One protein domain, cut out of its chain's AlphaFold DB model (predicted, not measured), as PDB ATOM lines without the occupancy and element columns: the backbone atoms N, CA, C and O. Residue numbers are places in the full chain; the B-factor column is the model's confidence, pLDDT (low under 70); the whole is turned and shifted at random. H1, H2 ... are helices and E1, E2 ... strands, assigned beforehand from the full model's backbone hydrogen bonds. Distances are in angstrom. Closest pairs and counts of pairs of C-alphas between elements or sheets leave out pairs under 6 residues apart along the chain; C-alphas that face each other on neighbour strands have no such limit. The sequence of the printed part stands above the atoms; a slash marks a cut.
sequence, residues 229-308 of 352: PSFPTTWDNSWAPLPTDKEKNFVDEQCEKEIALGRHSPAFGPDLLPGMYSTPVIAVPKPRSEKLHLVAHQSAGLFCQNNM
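AT A GLANCE: This is residues 229 to 308 of the 352 residues of an uncharacterized protein of Gymnopus luxurians FD-317 M1 (UniProt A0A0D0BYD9). What is the picture? With little regular structure, one helix, H1, packs on a small antiparallel hairpin, E1 and E2, at one end of an elongated shape whose other end is loops. What is printed? The 80 residues include H1, E1 and E2 in that order, class mixed, with only 26 residues in named elements. The whole is only just loose, close to compact, with a radius of gyration of the C-alphas of 14.1 A and spans of 44 by 26 by 20 A.

IN THESE COORDINATES: Where is H1? Residues 245 to 260 run 22.3 A from C-alpha 245 at (53.089, 98.198, 137.324). Where are the strands? E1 is residues 281 to 285, 13.5 A; E2 is residues 292 to 296, 13.1 A, ending at C-alpha 296 (67.304, 86.838, 135.192).

HOW THE PARTS SIT: How do E1 and E2 pair? This hairpin is antiparallel at 150 degrees, with N 282 and O 295 within hydrogen-bond range at 2.9 A. Where is H1 nearest? Its closest C-alphas are Glu 247 to Ala 283 of E1, 5.7 A, and Val 251 to Leu 294 of E2, 6.9 A. Every O i to N i+4 pair in H1 is within hydrogen-bond range.

THE WHOLE: How large is it? The C-alphas farthest apart, Pro 229 and Arg 288, are 44.7 A apart. Which link is long? H1 to E1, 20 residues. Any cut or low confidence? The printed part has no cut, and no printed residue is under 70 in pLDDT.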
ATOM      1  N   PRO A 229      89.349  92.330 125.389       84.31
ATOM      2  CA  PRO A 229      89.613  93.674 125.917       84.31
ATOM      3  C   PRO A 229      88.430  94.655 125.843       84.31
ATOM      4  O   PRO A 229      88.431  95.663 126.543       84.31
ATOM      5  N   SER A 230      87.435  94.384 124.996       88.81
ATOM      6  CA  SER A 230      86.193  95.149 124.871       88.81
ATOM      7  C   SER A 230      85.208  94.926 126.016       88.81
ATOM      8  O   SER A 230      84.292  95.736 126.168       88.81
ATOM      9  N   PHE A 231      85.367  93.869 126.827       90.31
ATOM     10  CA  PHE A 231      84.514  93.680 127.997       90.31
ATOM     11  C   PHE A 231      84.746  94.830 128.988       90.31
ATOM     12  O   PHE A 231      85.876  95.048 129.437       90.31
ATOM     13  N   PRO A 232      83.692  95.586 129.337       92.31
ATOM     14  CA  PRO A 232      83.820  96.714 130.246       92.31
ATOM     15  C   PRO A 232      84.159  96.235 131.658       92.31
ATOM     16  O   PRO A 232      83.864  95.120 132.055       92.31
ATOM     17  N   THR A 233      84.754  97.097 132.472       91.94
ATOM     18  CA  THR A 233      85.038  96.732 133.867       91.94
ATOM     19  C   THR A 233      83.771  96.684 134.732       91.94
ATOM     20  O   THR A 233      83.649  95.822 135.594       91.94
ATOM     21  N   THR A 234      82.828  97.594 134.489       93.81
ATOM     22  CA  THR A 234      81.505  97.642 135.126       93.81
ATOM     23  C   THR A 234      80.476  97.743 134.012       93.81
ATOM     24  O   THR A 234      80.664  98.538 133.089       93.81
ATOM     25  N   TRP A 235      79.395  96.970 134.084       93.25
ATOM     26  CA  TRP A 235      78.355  96.988 133.055       93.25
ATOM     27  C   TRP A 235      76.963  96.997 133.664       93.25
ATOM     28  O   TRP A 235      76.534  96.019 134.277       93.25
ATOM     29  N   ASP A 236      76.237  98.088 133.444       92.50
ATOM     30  CA  ASP A 236      74.824  98.136 133.775       92.50
ATOM     31  C   ASP A 236      73.971  97.733 132.570       92.50
ATOM     32  O   ASP A 236      73.824  98.471 131.597       92.50
ATOM     33  N   ASN A 237      73.418  96.524 132.639       90.25
ATOM     34  CA  ASN A 237      72.531  95.979 131.623       90.25
ATOM     35  C   ASN A 237      71.055  96.035 132.042       90.25
ATOM     36  O   ASN A 237      70.242  95.296 131.484       90.25
ATOM     37  N   SER A 238      70.674  96.873 133.012       80.94
ATOM     38  CA  SER A 238      69.283  97.000 133.472       80.94
ATOM     39  C   SER A 238      68.383  97.795 132.512       80.94
ATOM     40  O   SER A 238      67.398  98.403 132.925       80.94
ATOM     41  N   TRP A 239      68.701  97.812 131.218       74.25
ATOM     42  CA  TRP A 239      68.062  98.667 130.213       74.25
ATOM     43  C   TRP A 239      66.598  98.321 129.920       74.25
ATOM     44  O   TRP A 239      65.929  99.098 129.246       74.25
ATOM     45  N   ALA A 240      66.108  97.161 130.365       70.19
ATOM     46  CA  ALA A 240      64.759  96.687 130.081       70.19
ATOM     47  C   ALA A 240      63.799  97.077 131.222       70.19
ATOM     48  O   ALA A 240      63.680  96.318 132.188       70.19
ATOM     49  N   PRO A 241      63.103  98.232 131.149       71.06
ATOM     50  CA  PRO A 241      62.067  98.553 132.118       71.06
ATOM     51  C   PRO A 241      60.933  97.531 132.020       71.06
ATOM     52  O   PRO A 241      60.553  97.094 130.931       71.06
ATOM     53  N   LEU A 242      60.373  97.164 133.170       83.44
ATOM     54  CA  LEU A 242      59.215  96.280 133.229       83.44
ATOM     55  C   LEU A 242      57.995  97.006 132.629       83.44
ATOM     56  O   LEU A 242      57.751  98.159 132.993       83.44
ATOM     57  N   PRO A 243      57.247  96.379 131.703       79.25
ATOM     58  CA  PRO A 243      56.245  97.089 130.911       79.25
ATOM     59  C   PRO A 243      55.010  97.524 131.707       79.25
ATOM     60  O   PRO A 243      54.323  98.457 131.289       79.25
ATOM     61  N   THR A 244      54.709  96.872 132.833       89.00
ATOM     62  CA  THR A 244      53.525  97.173 133.650       89.00
ATOM     63  C   THR A 244      53.838  97.304 135.141       89.00
ATOM     64  O   THR A 244      54.736  96.646 135.670       89.00
ATOM     65  N   ASP A 245      53.015  98.079 135.858       91.62
ATOM     66  CA  ASP A 245      53.089  98.198 137.324       91.62
ATOM     67  C   ASP A 245      52.927  96.839 138.024       91.62
ATOM     68  O   ASP A 245      53.543  96.590 139.056       91.62
ATOM     69  N   LYS A 246      52.134  95.923 137.445       91.69
ATOM     70  CA  LYS A 246      51.958  94.559 137.970       91.69
ATOM     71  C   LYS A 246      53.279  93.790 137.980       91.69
ATOM     72  O   LYS A 246      53.577  93.103 138.953       91.69
ATOM     73  N   GLU A 247      54.044  93.873 136.898       91.88
ATOM     74  CA  GLU A 247      55.340  93.202 136.788       91.88
ATOM     75  C   GLU A 247      56.372  93.861 137.693       91.88
ATOM     76  O   GLU A 247      57.100  93.146 138.372       91.88
ATOM     77  N   LYS A 248      56.381  95.198 137.763       91.12
ATOM     78  CA  LYS A 248      57.246  95.944 138.680       91.12
ATOM     79  C   LYS A 248      57.018  95.538 140.134       91.12
ATOM     80  O   LYS A 248      57.945  95.050 140.771       91.12
ATOM     81  N   ASN A 249      55.776  95.621 140.607       93.69
ATOM     82  CA  ASN A 249      55.423  95.237 141.973       93.69
ATOM     83  C   ASN A 249      55.771  93.770 142.256       93.69
ATOM     84  O   ASN A 249      56.257  93.445 143.333       93.69
ATOM     85  N   PHE A 250      55.567  92.875 141.283       94.56
ATOM     86  CA  PHE A 250      55.963  91.476 141.430       94.56
ATOM     87  C   PHE A 250      57.478  91.313 141.604       94.56
ATOM     88  O   PHE A 250      57.897  90.539 142.461       94.56
ATOM     89  N   VAL A 251      58.297  92.003 140.803       92.94
ATOM     90  CA  VAL A 251      59.762  91.945 140.924       92.94
ATOM     91  C   VAL A 251      60.220  92.515 142.264       92.94
ATOM     92  O   VAL A 251      61.025  91.870 142.934       92.94
ATOM     93  N   ASP A 252      59.660  93.650 142.682       92.31
ATOM     94  CA  ASP A 252      59.968  94.280 143.969       92.31
ATOM     95  C   ASP A 252      59.647  93.322 145.133       92.31
ATOM     96  O   ASP A 252      60.515  93.026 145.954       92.31
ATOM     97  N   GLU A 253      58.455  92.711 145.139       94.94
ATOM     98  CA  GLU A 253      58.065  91.715 146.148       94.94
ATOM     99  C   GLU A 253      58.957  90.464 146.155       94.94
ATOM    100  O   GLU A 253      59.154  89.851 147.206       94.94
ATOM    101  N   GLN A 254      59.433  90.001 144.992       94.25
ATOM    102  CA  GLN A 254      60.365  88.869 144.939       94.25
ATOM    103  C   GLN A 254      61.728  89.266 145.502       94.25
ATOM    104  O   GLN A 254      62.298  88.507 146.280       94.25
ATOM    105  N   CYS A 255      62.221  90.458 145.165       92.50
ATOM    106  CA  CYS A 255      63.478  90.967 145.697       92.50
ATOM    107  C   CYS A 255      63.435  91.050 147.229       92.50
ATOM    108  O   CYS A 255      64.315  90.513 147.896       92.50
ATOM    109  N   GLU A 256      62.370  91.624 147.794       95.38
ATOM    110  CA  GLU A 256      62.182  91.700 149.247       95.38
ATOM    111  C   GLU A 256      62.153  90.315 149.910       95.38
ATOM    112  O   GLU A 256      62.745  90.129 150.975       95.38
ATOM    113  N   LYS A 257      61.513  89.320 149.278       94.75
ATOM    114  CA  LYS A 257      61.497  87.935 149.779       94.75
ATOM    115  C   LYS A 257      62.892  87.319 149.791       94.75
ATOM    116  O   LYS A 257      63.258  86.707 150.789       94.75
ATOM    117  N   GLU A 258      63.674  87.486 148.727       93.44
ATOM    118  CA  GLU A 258      65.036  86.943 148.668       93.44
ATOM    119  C   GLU A 258      65.992  87.666 149.638       93.44
ATOM    120  O   GLU A 258      66.851  87.017 150.237       93.44
ATOM    121  N   ILE A 259      65.800  88.972 149.879       93.75
ATOM    122  CA  ILE A 259      66.515  89.719 150.931       93.75
ATOM    123  C   ILE A 259      66.146  89.179 152.318       93.75
ATOM    124  O   ILE A 259      67.028  88.921 153.135       93.75
ATOM    125  N   ALA A 260      64.857  88.955 152.592       94.12
ATOM    126  CA  ALA A 260      64.401  88.407 153.872       94.12
ATOM    127  C   ALA A 260      64.919  86.979 154.132       94.12
ATOM    128  O   ALA A 260      65.085  86.584 155.285       94.12
ATOM    129  N   LEU A 261      65.188  86.215 153.069       91.00
ATOM    130  CA  LEU A 261      65.815  84.892 153.129       91.00
ATOM    131  C   LEU A 261      67.350  84.943 153.209       91.00
ATOM    132  O   LEU A 261      67.975  83.887 153.281       91.00
ATOM    133  N   GLY A 262      67.959  86.133 153.177       90.06
ATOM    134  CA  GLY A 262      69.414  86.317 153.211       90.06
ATOM    135  C   GLY A 262      70.134  85.934 151.915       90.06
ATOM    136  O   GLY A 262      71.354  85.876 151.892       90.06
ATOM    137  N   ARG A 263      69.405  85.671 150.824       89.88
ATOM    138  CA  ARG A 263      69.996  85.269 149.536       89.88
ATOM    139  C   ARG A 263      70.443  86.459 148.703       89.88
ATOM    140  O   ARG A 263      71.376  86.345 147.914       89.88
ATOM    141  N   HIS A 264      69.766  87.592 148.865       91.50
ATOM    142  CA  HIS A 264      70.138  88.864 148.256       91.50
ATOM    143  C   HIS A 264      70.619  89.844 149.325       91.50
ATOM    144  O   HIS A 264      70.093  89.882 150.438       91.50
ATOM    145  N   SER A 265      71.590  90.680 148.965       93.88
ATOM    146  CA  SER A 265      72.006  91.794 149.809       93.88
ATOM    147  C   SER A 265      70.930  92.885 149.855       93.88
ATOM    148  O   SER A 265      70.181  93.055 148.888       93.88
ATOM    149  N   PRO A 266      70.898  93.712 150.914       93.06
ATOM    150  CA  PRO A 266      70.154  94.964 150.892       93.06
ATOM    151  C   PRO A 266      70.587  95.874 149.732       93.06
ATOM    152  O   PRO A 266      71.685  95.741 149.182       93.06
ATOM    153  N   ALA A 267      69.732  96.838 149.388       92.75
ATOM    154  CA  ALA A 267      70.082  97.872 148.424       92.75
ATOM    155  C   ALA A 267      71.287  98.694 148.917       92.75
ATOM    156  O   ALA A 267      71.345  99.087 150.083       92.75
ATOM    157  N   PHE A 268      72.225  98.986 148.015       93.94
ATOM    158  CA  PHE A 268      73.473  99.704 148.315       93.94
ATOM    159  C   PHE A 268      73.617 101.024 147.542       93.94
ATOM    160  O   PHE A 268      74.678 101.644 147.552       93.94
ATOM    161  N   GLY A 269      72.544 101.471 146.891       92.38
ATOM    162  CA  GLY A 269      72.504 102.703 146.110       92.38
ATOM    163  C   GLY A 269      71.931 102.491 144.707       92.38
ATOM    164  O   GLY A 269      71.606 101.361 144.341       92.38
ATOM    165  N   PRO A 270      71.770 103.580 143.939       90.25
ATOM    166  CA  PRO A 270      71.259 103.520 142.571       90.25
ATOM    167  C   PRO A 270      72.314 103.053 141.560       90.25
ATOM    168  O   PRO A 270      71.950 102.548 140.503       90.25
ATOM    169  N   ASP A 271      73.598 103.217 141.883       93.56
ATOM    170  CA  ASP A 271      74.710 102.954 140.976       93.56
ATOM    171  C   ASP A 271      75.417 101.642 141.319       93.56
ATOM    172  O   ASP A 271      75.618 101.294 142.487       93.56
ATOM    173  N   LEU A 272      75.864 100.933 140.282       95.44
ATOM    174  CA  LEU A 272      76.730  99.771 140.440       95.44
ATOM    175  C   LEU A 272      78.084 100.168 141.034       95.44
ATOM    176  O   LEU A 272      78.713 101.140 140.606       95.44
ATOM    177  N   LEU A 273      78.588  99.351 141.959       96.69
ATOM    178  CA  LEU A 273      79.961  99.490 142.430       96.69
ATOM    179  C   LEU A 273      80.955  99.030 141.343       96.69
ATOM    180  O   LEU A 273      80.613  98.205 140.487       96.69
ATOM    181  N   PRO A 274      82.205  99.523 141.359       96.31
ATOM    182  CA  PRO A 274      83.208  99.140 140.369       96.31
ATOM    183  C   PRO A 274      83.405  97.619 140.270       96.31
ATOM    184  O   PRO A 274      83.560  96.943 141.286       96.31
ATOM    185  N   GLY A 275      83.432  97.072 139.054       93.56
ATOM    186  CA  GLY A 275      83.560  95.628 138.832       93.56
ATOM    187  C   GLY A 275      82.237  94.857 138.839       93.56
ATOM    188  O   GLY A 275      82.249  93.648 138.622       93.56
ATOM    189  N   MET A 276      81.102  95.515 139.104       94.12
ATOM    190  CA  MET A 276      79.793  94.864 139.092       94.12
ATOM    191  C   MET A 276      79.173  94.815 137.697       94.12
ATOM    192  O   MET A 276      79.367  95.693 136.853       94.12
ATOM    193  N   TYR A 277      78.372  93.776 137.489       93.06
ATOM    194  CA  TYR A 277      77.548  93.597 136.307       93.06
ATOM    195  C   TYR A 277      76.093  93.457 136.731       93.06
ATOM    196  O   TYR A 277      75.776  92.611 137.565       93.06
ATOM    197  N   SER A 278      75.214  94.233 136.110       92.19
ATOM    198  CA  SER A 278      73.769  94.057 136.232       92.19
ATOM    199  C   SER A 278      73.255  93.145 135.119       92.19
ATOM    200  O   SER A 278      73.749  93.175 133.991       92.19
ATOM    201  N   THR A 279      72.259  92.315 135.427       91.31
ATOM    202  CA  THR A 279      71.532  91.489 134.454       91.31
ATOM    203  C   THR A 279      70.089  91.967 134.412       91.31
ATOM    204  O   THR A 279      69.491  92.123 135.477       91.31
ATOM    205  N   PRO A 280      69.480  92.143 133.228       92.06
ATOM    206  CA  PRO A 280      68.077  92.509 133.168       92.06
ATOM    207  C   PRO A 280      67.219  91.395 133.768       92.06
ATOM    208  O   PRO A 280      67.355  90.213 133.428       92.06
ATOM    209  N   VAL A 281      66.318  91.800 134.656       90.94
ATOM    210  CA  VAL A 281      65.333  90.935 135.294       90.94
ATOM    211  C   VAL A 281      63.983  91.200 134.645       90.94
ATOM    212  O   VAL A 281      63.549  92.343 134.544       90.94
ATOM    213  N   ILE A 282      63.322  90.138 134.191       90.69
ATOM    214  CA  ILE A 282      62.016  90.218 133.537       90.69
ATOM    215  C   ILE A 282      61.000  89.347 134.273       90.69
ATOM    216  O   ILE A 282      61.331  88.280 134.796       90.69
ATOM    217  N   ALA A 283      59.748  89.793 134.291       92.69
ATOM    218  CA  ALA A 283      58.628  89.012 134.788       92.69
ATOM    219  C   ALA A 283      57.881  88.381 133.606       92.69
ATOM    220  O   ALA A 283      57.433  89.078 132.702       92.69
ATOM    221  N   VAL A 284      57.756  87.054 133.597       91.31
ATOM    222  CA  VAL A 284      57.140  86.301 132.494       91.31
ATOM    223  C   VAL A 284      55.880  85.585 132.985       91.31
ATOM    224  O   VAL A 284      55.940  84.896 134.004       91.31
ATOM    225  N   PRO A 285      54.737  85.675 132.283       91.50
ATOM    226  CA  PRO A 285      53.536  84.928 132.643       91.50
ATOM    227  C   PRO A 285      53.758  83.415 132.646       91.50
ATOM    228  O   PRO A 285      54.348  82.848 131.723       91.50
ATOM    229  N   LYS A 286      53.229  82.732 133.663       90.56
ATOM    230  CA  LYS A 286      53.174  81.268 133.662       90.56
ATOM    231  C   LYS A 286      52.199  80.812 132.571       90.56
ATOM    232  O   LYS A 286      51.094  81.355 132.481       90.56
ATOM    233  N   PRO A 287      52.526  79.776 131.779       90.12
ATOM    234  CA  PRO A 287      51.574  79.218 130.830       90.12
ATOM    235  C   PRO A 287      50.254  78.862 131.527       90.12
ATOM    236  O   PRO A 287      50.250  78.139 132.523       90.12
ATOM    237  N   ARG A 288      49.134  79.354 130.982       90.38
ATOM    238  CA  ARG A 288      47.772  79.091 131.487       90.38
ATOM    239  C   ARG A 288      47.513  79.587 132.923       90.38
ATOM    240  O   ARG A 288      46.679  79.017 133.622       90.38
ATOM    241  N   SER A 289      48.208  80.627 133.386       90.38
ATOM    242  CA  SER A 289      47.958  81.241 134.694       90.38
ATOM    243  C   SER A 289      48.275  82.738 134.679       90.38
ATOM    244  O   SER A 289      49.118  83.194 133.917       90.38
ATOM    245  N   GLU A 290      47.623  83.507 135.553       87.88
ATOM    246  CA  GLU A 290      47.930  84.932 135.749       87.88
ATOM    247  C   GLU A 290      49.165  85.199 136.623       87.88
ATOM    248  O   GLU A 290      49.535  86.359 136.842       87.88
ATOM    249  N   LYS A 291      49.774  84.135 137.160       91.38
ATOM    250  CA  LYS A 291      51.001  84.213 137.955       91.38
ATOM    251  C   LYS A 291      52.185  84.574 137.057       91.38
ATOM    252  O   LYS A 291      52.216  84.214 135.882       91.38
ATOM    253  N   LEU A 292      53.184  85.224 137.642       93.19
ATOM    254  CA  LEU A 292      54.436  85.582 136.979       93.19
ATOM    255  C   LEU A 292      55.585  84.676 137.464       93.19
ATOM    256  O   LEU A 292      55.519  84.079 138.544       93.19
ATOM    257  N   HIS A 293      56.614  84.543 136.633       91.81
ATOM    258  CA  HIS A 293      57.930  83.991 136.940       91.81
ATOM    259  C   HIS A 293      58.960  85.108 136.846       91.81
ATOM    260  O   HIS A 293      58.943  85.871 135.883       91.81
ATOM    261  N   LEU A 294      59.875  85.162 137.809       91.94
ATOM    262  CA  LEU A 294      61.066  85.992 137.705       91.94
ATOM    263  C   LEU A 294      62.085  85.292 136.801       91.94
ATOM    264  O   LEU A 294      62.318  84.092 136.956       91.94
ATOM    265  N   VAL A 295      62.684  86.022 135.864       91.38
ATOM    266  CA  VAL A 295      63.741  85.508 134.987       91.38
ATOM    267  C   VAL A 295      64.885  86.514 134.948       91.38
ATOM    268  O   VAL A 295      64.720  87.628 134.458       91.38
ATOM    269  N   ALA A 296      66.062  86.107 135.421       91.56
ATOM    270  CA  ALA A 296      67.304  86.838 135.192       91.56
ATOM    271  C   ALA A 296      67.852  86.462 133.809       91.56
ATOM    272  O   ALA A 296      68.262  85.322 133.575       91.56
ATOM    273  N   HIS A 297      67.849  87.398 132.863       92.12
ATOM    274  CA  HIS A 297      68.240  87.114 131.486       92.12
ATOM    275  C   HIS A 297      69.765  87.229 131.307       92.12
ATOM    276  O   HIS A 297      70.275  88.145 130.669       92.12
ATOM    277  N   GLN A 298      70.506  86.259 131.856       91.12
ATOM    278  CA  GLN A 298      71.985  86.203 131.879       91.12
ATOM    279  C   GLN A 298      72.658  86.096 130.495       91.12
ATOM    280  O   GLN A 298      73.884  86.115 130.394       91.12
ATOM    281  N   SER A 299      71.862  85.992 129.427       92.00
ATOM    282  CA  SER A 299      72.310  85.984 128.030       92.00
ATOM    283  C   SER A 299      71.995  87.289 127.282       92.00
ATOM    284  O   SER A 299      72.248  87.375 126.084       92.00
ATOM    285  N   ALA A 300      71.412  88.290 127.949       91.25
ATOM    286  CA  ALA A 300      70.991  89.532 127.310       91.25
ATOM    287  C   ALA A 300      72.174  90.455 126.998       91.25
ATOM    288  O   ALA A 300      72.923  90.826 127.898       91.25
ATOM    289  N   GLY A 301      72.277  90.921 125.756       89.50
ATOM    290  CA  GLY A 301      73.274  91.917 125.360       89.50
ATOM    291  C   GLY A 301      74.661  91.337 125.069       89.50
ATOM    292  O   GLY A 301      74.906  90.137 125.194       89.50
ATOM    293  N   LEU A 302      75.563  92.218 124.634       89.38
ATOM    294  CA  LEU A 302      76.894  91.850 124.142       89.38
ATOM    295  C   LEU A 302      77.806  91.325 125.261       89.38
ATOM    296  O   LEU A 302      78.466  90.299 125.106       89.38
ATOM    297  N   PHE A 303      77.778  91.996 126.413       91.00
ATOM    298  CA  PHE A 303      78.628  91.711 127.572       91.00
ATOM    299  C   PHE A 303      77.918  90.851 128.629       91.00
ATOM    300  O   PHE A 303      78.111  91.036 129.828       91.00
ATOM    301  N   CYS A 304      77.039  89.941 128.203       90.19
ATOM    302  CA  CYS A 304      76.271  89.104 129.121       90.19
ATOM    303  C   CYS A 304      77.160  88.096 129.868       90.19
ATOM    304  O   CYS A 304      78.160  87.609 129.336       90.19
ATOM    305  N   GLN A 305      76.789  87.743 131.102       89.25
ATOM    306  CA  GLN A 305      77.613  86.872 131.947       89.25
ATOM    307  C   GLN A 305      77.798  85.471 131.349       89.25
ATOM    308  O   GLN A 305      78.867  84.881 131.480       89.25
ATOM    309  N   ASN A 306      76.803  84.956 130.621       90.81
ATOM    310  CA  ASN A 306      76.915  83.658 129.957       90.81
ATOM    311  C   ASN A 306      77.960  83.630 128.826       90.81
ATOM    312  O   ASN A 306      78.365  82.544 128.411       90.81
ATOM    313  N   ASN A 307      78.410  84.788 128.327       90.50
ATOM    314  CA  ASN A 307      79.531  84.861 127.385       90.50
ATOM    315  C   ASN A 307      80.896  84.755 128.079       90.50
ATOM    316  O   ASN A 307      81.871  84.428 127.413       90.50
ATOM    317  N   MET A 308      80.973  84.990 129.393       89.75
ATOM    318  CA  MET A 308      82.215  84.845 130.163       89.75
ATOM    319  C   MET A 308      82.529  83.384 130.496       89.75
ATOM    320  O   MET A 308      83.655  83.070 130.859       89.75
TER     321      MET A 308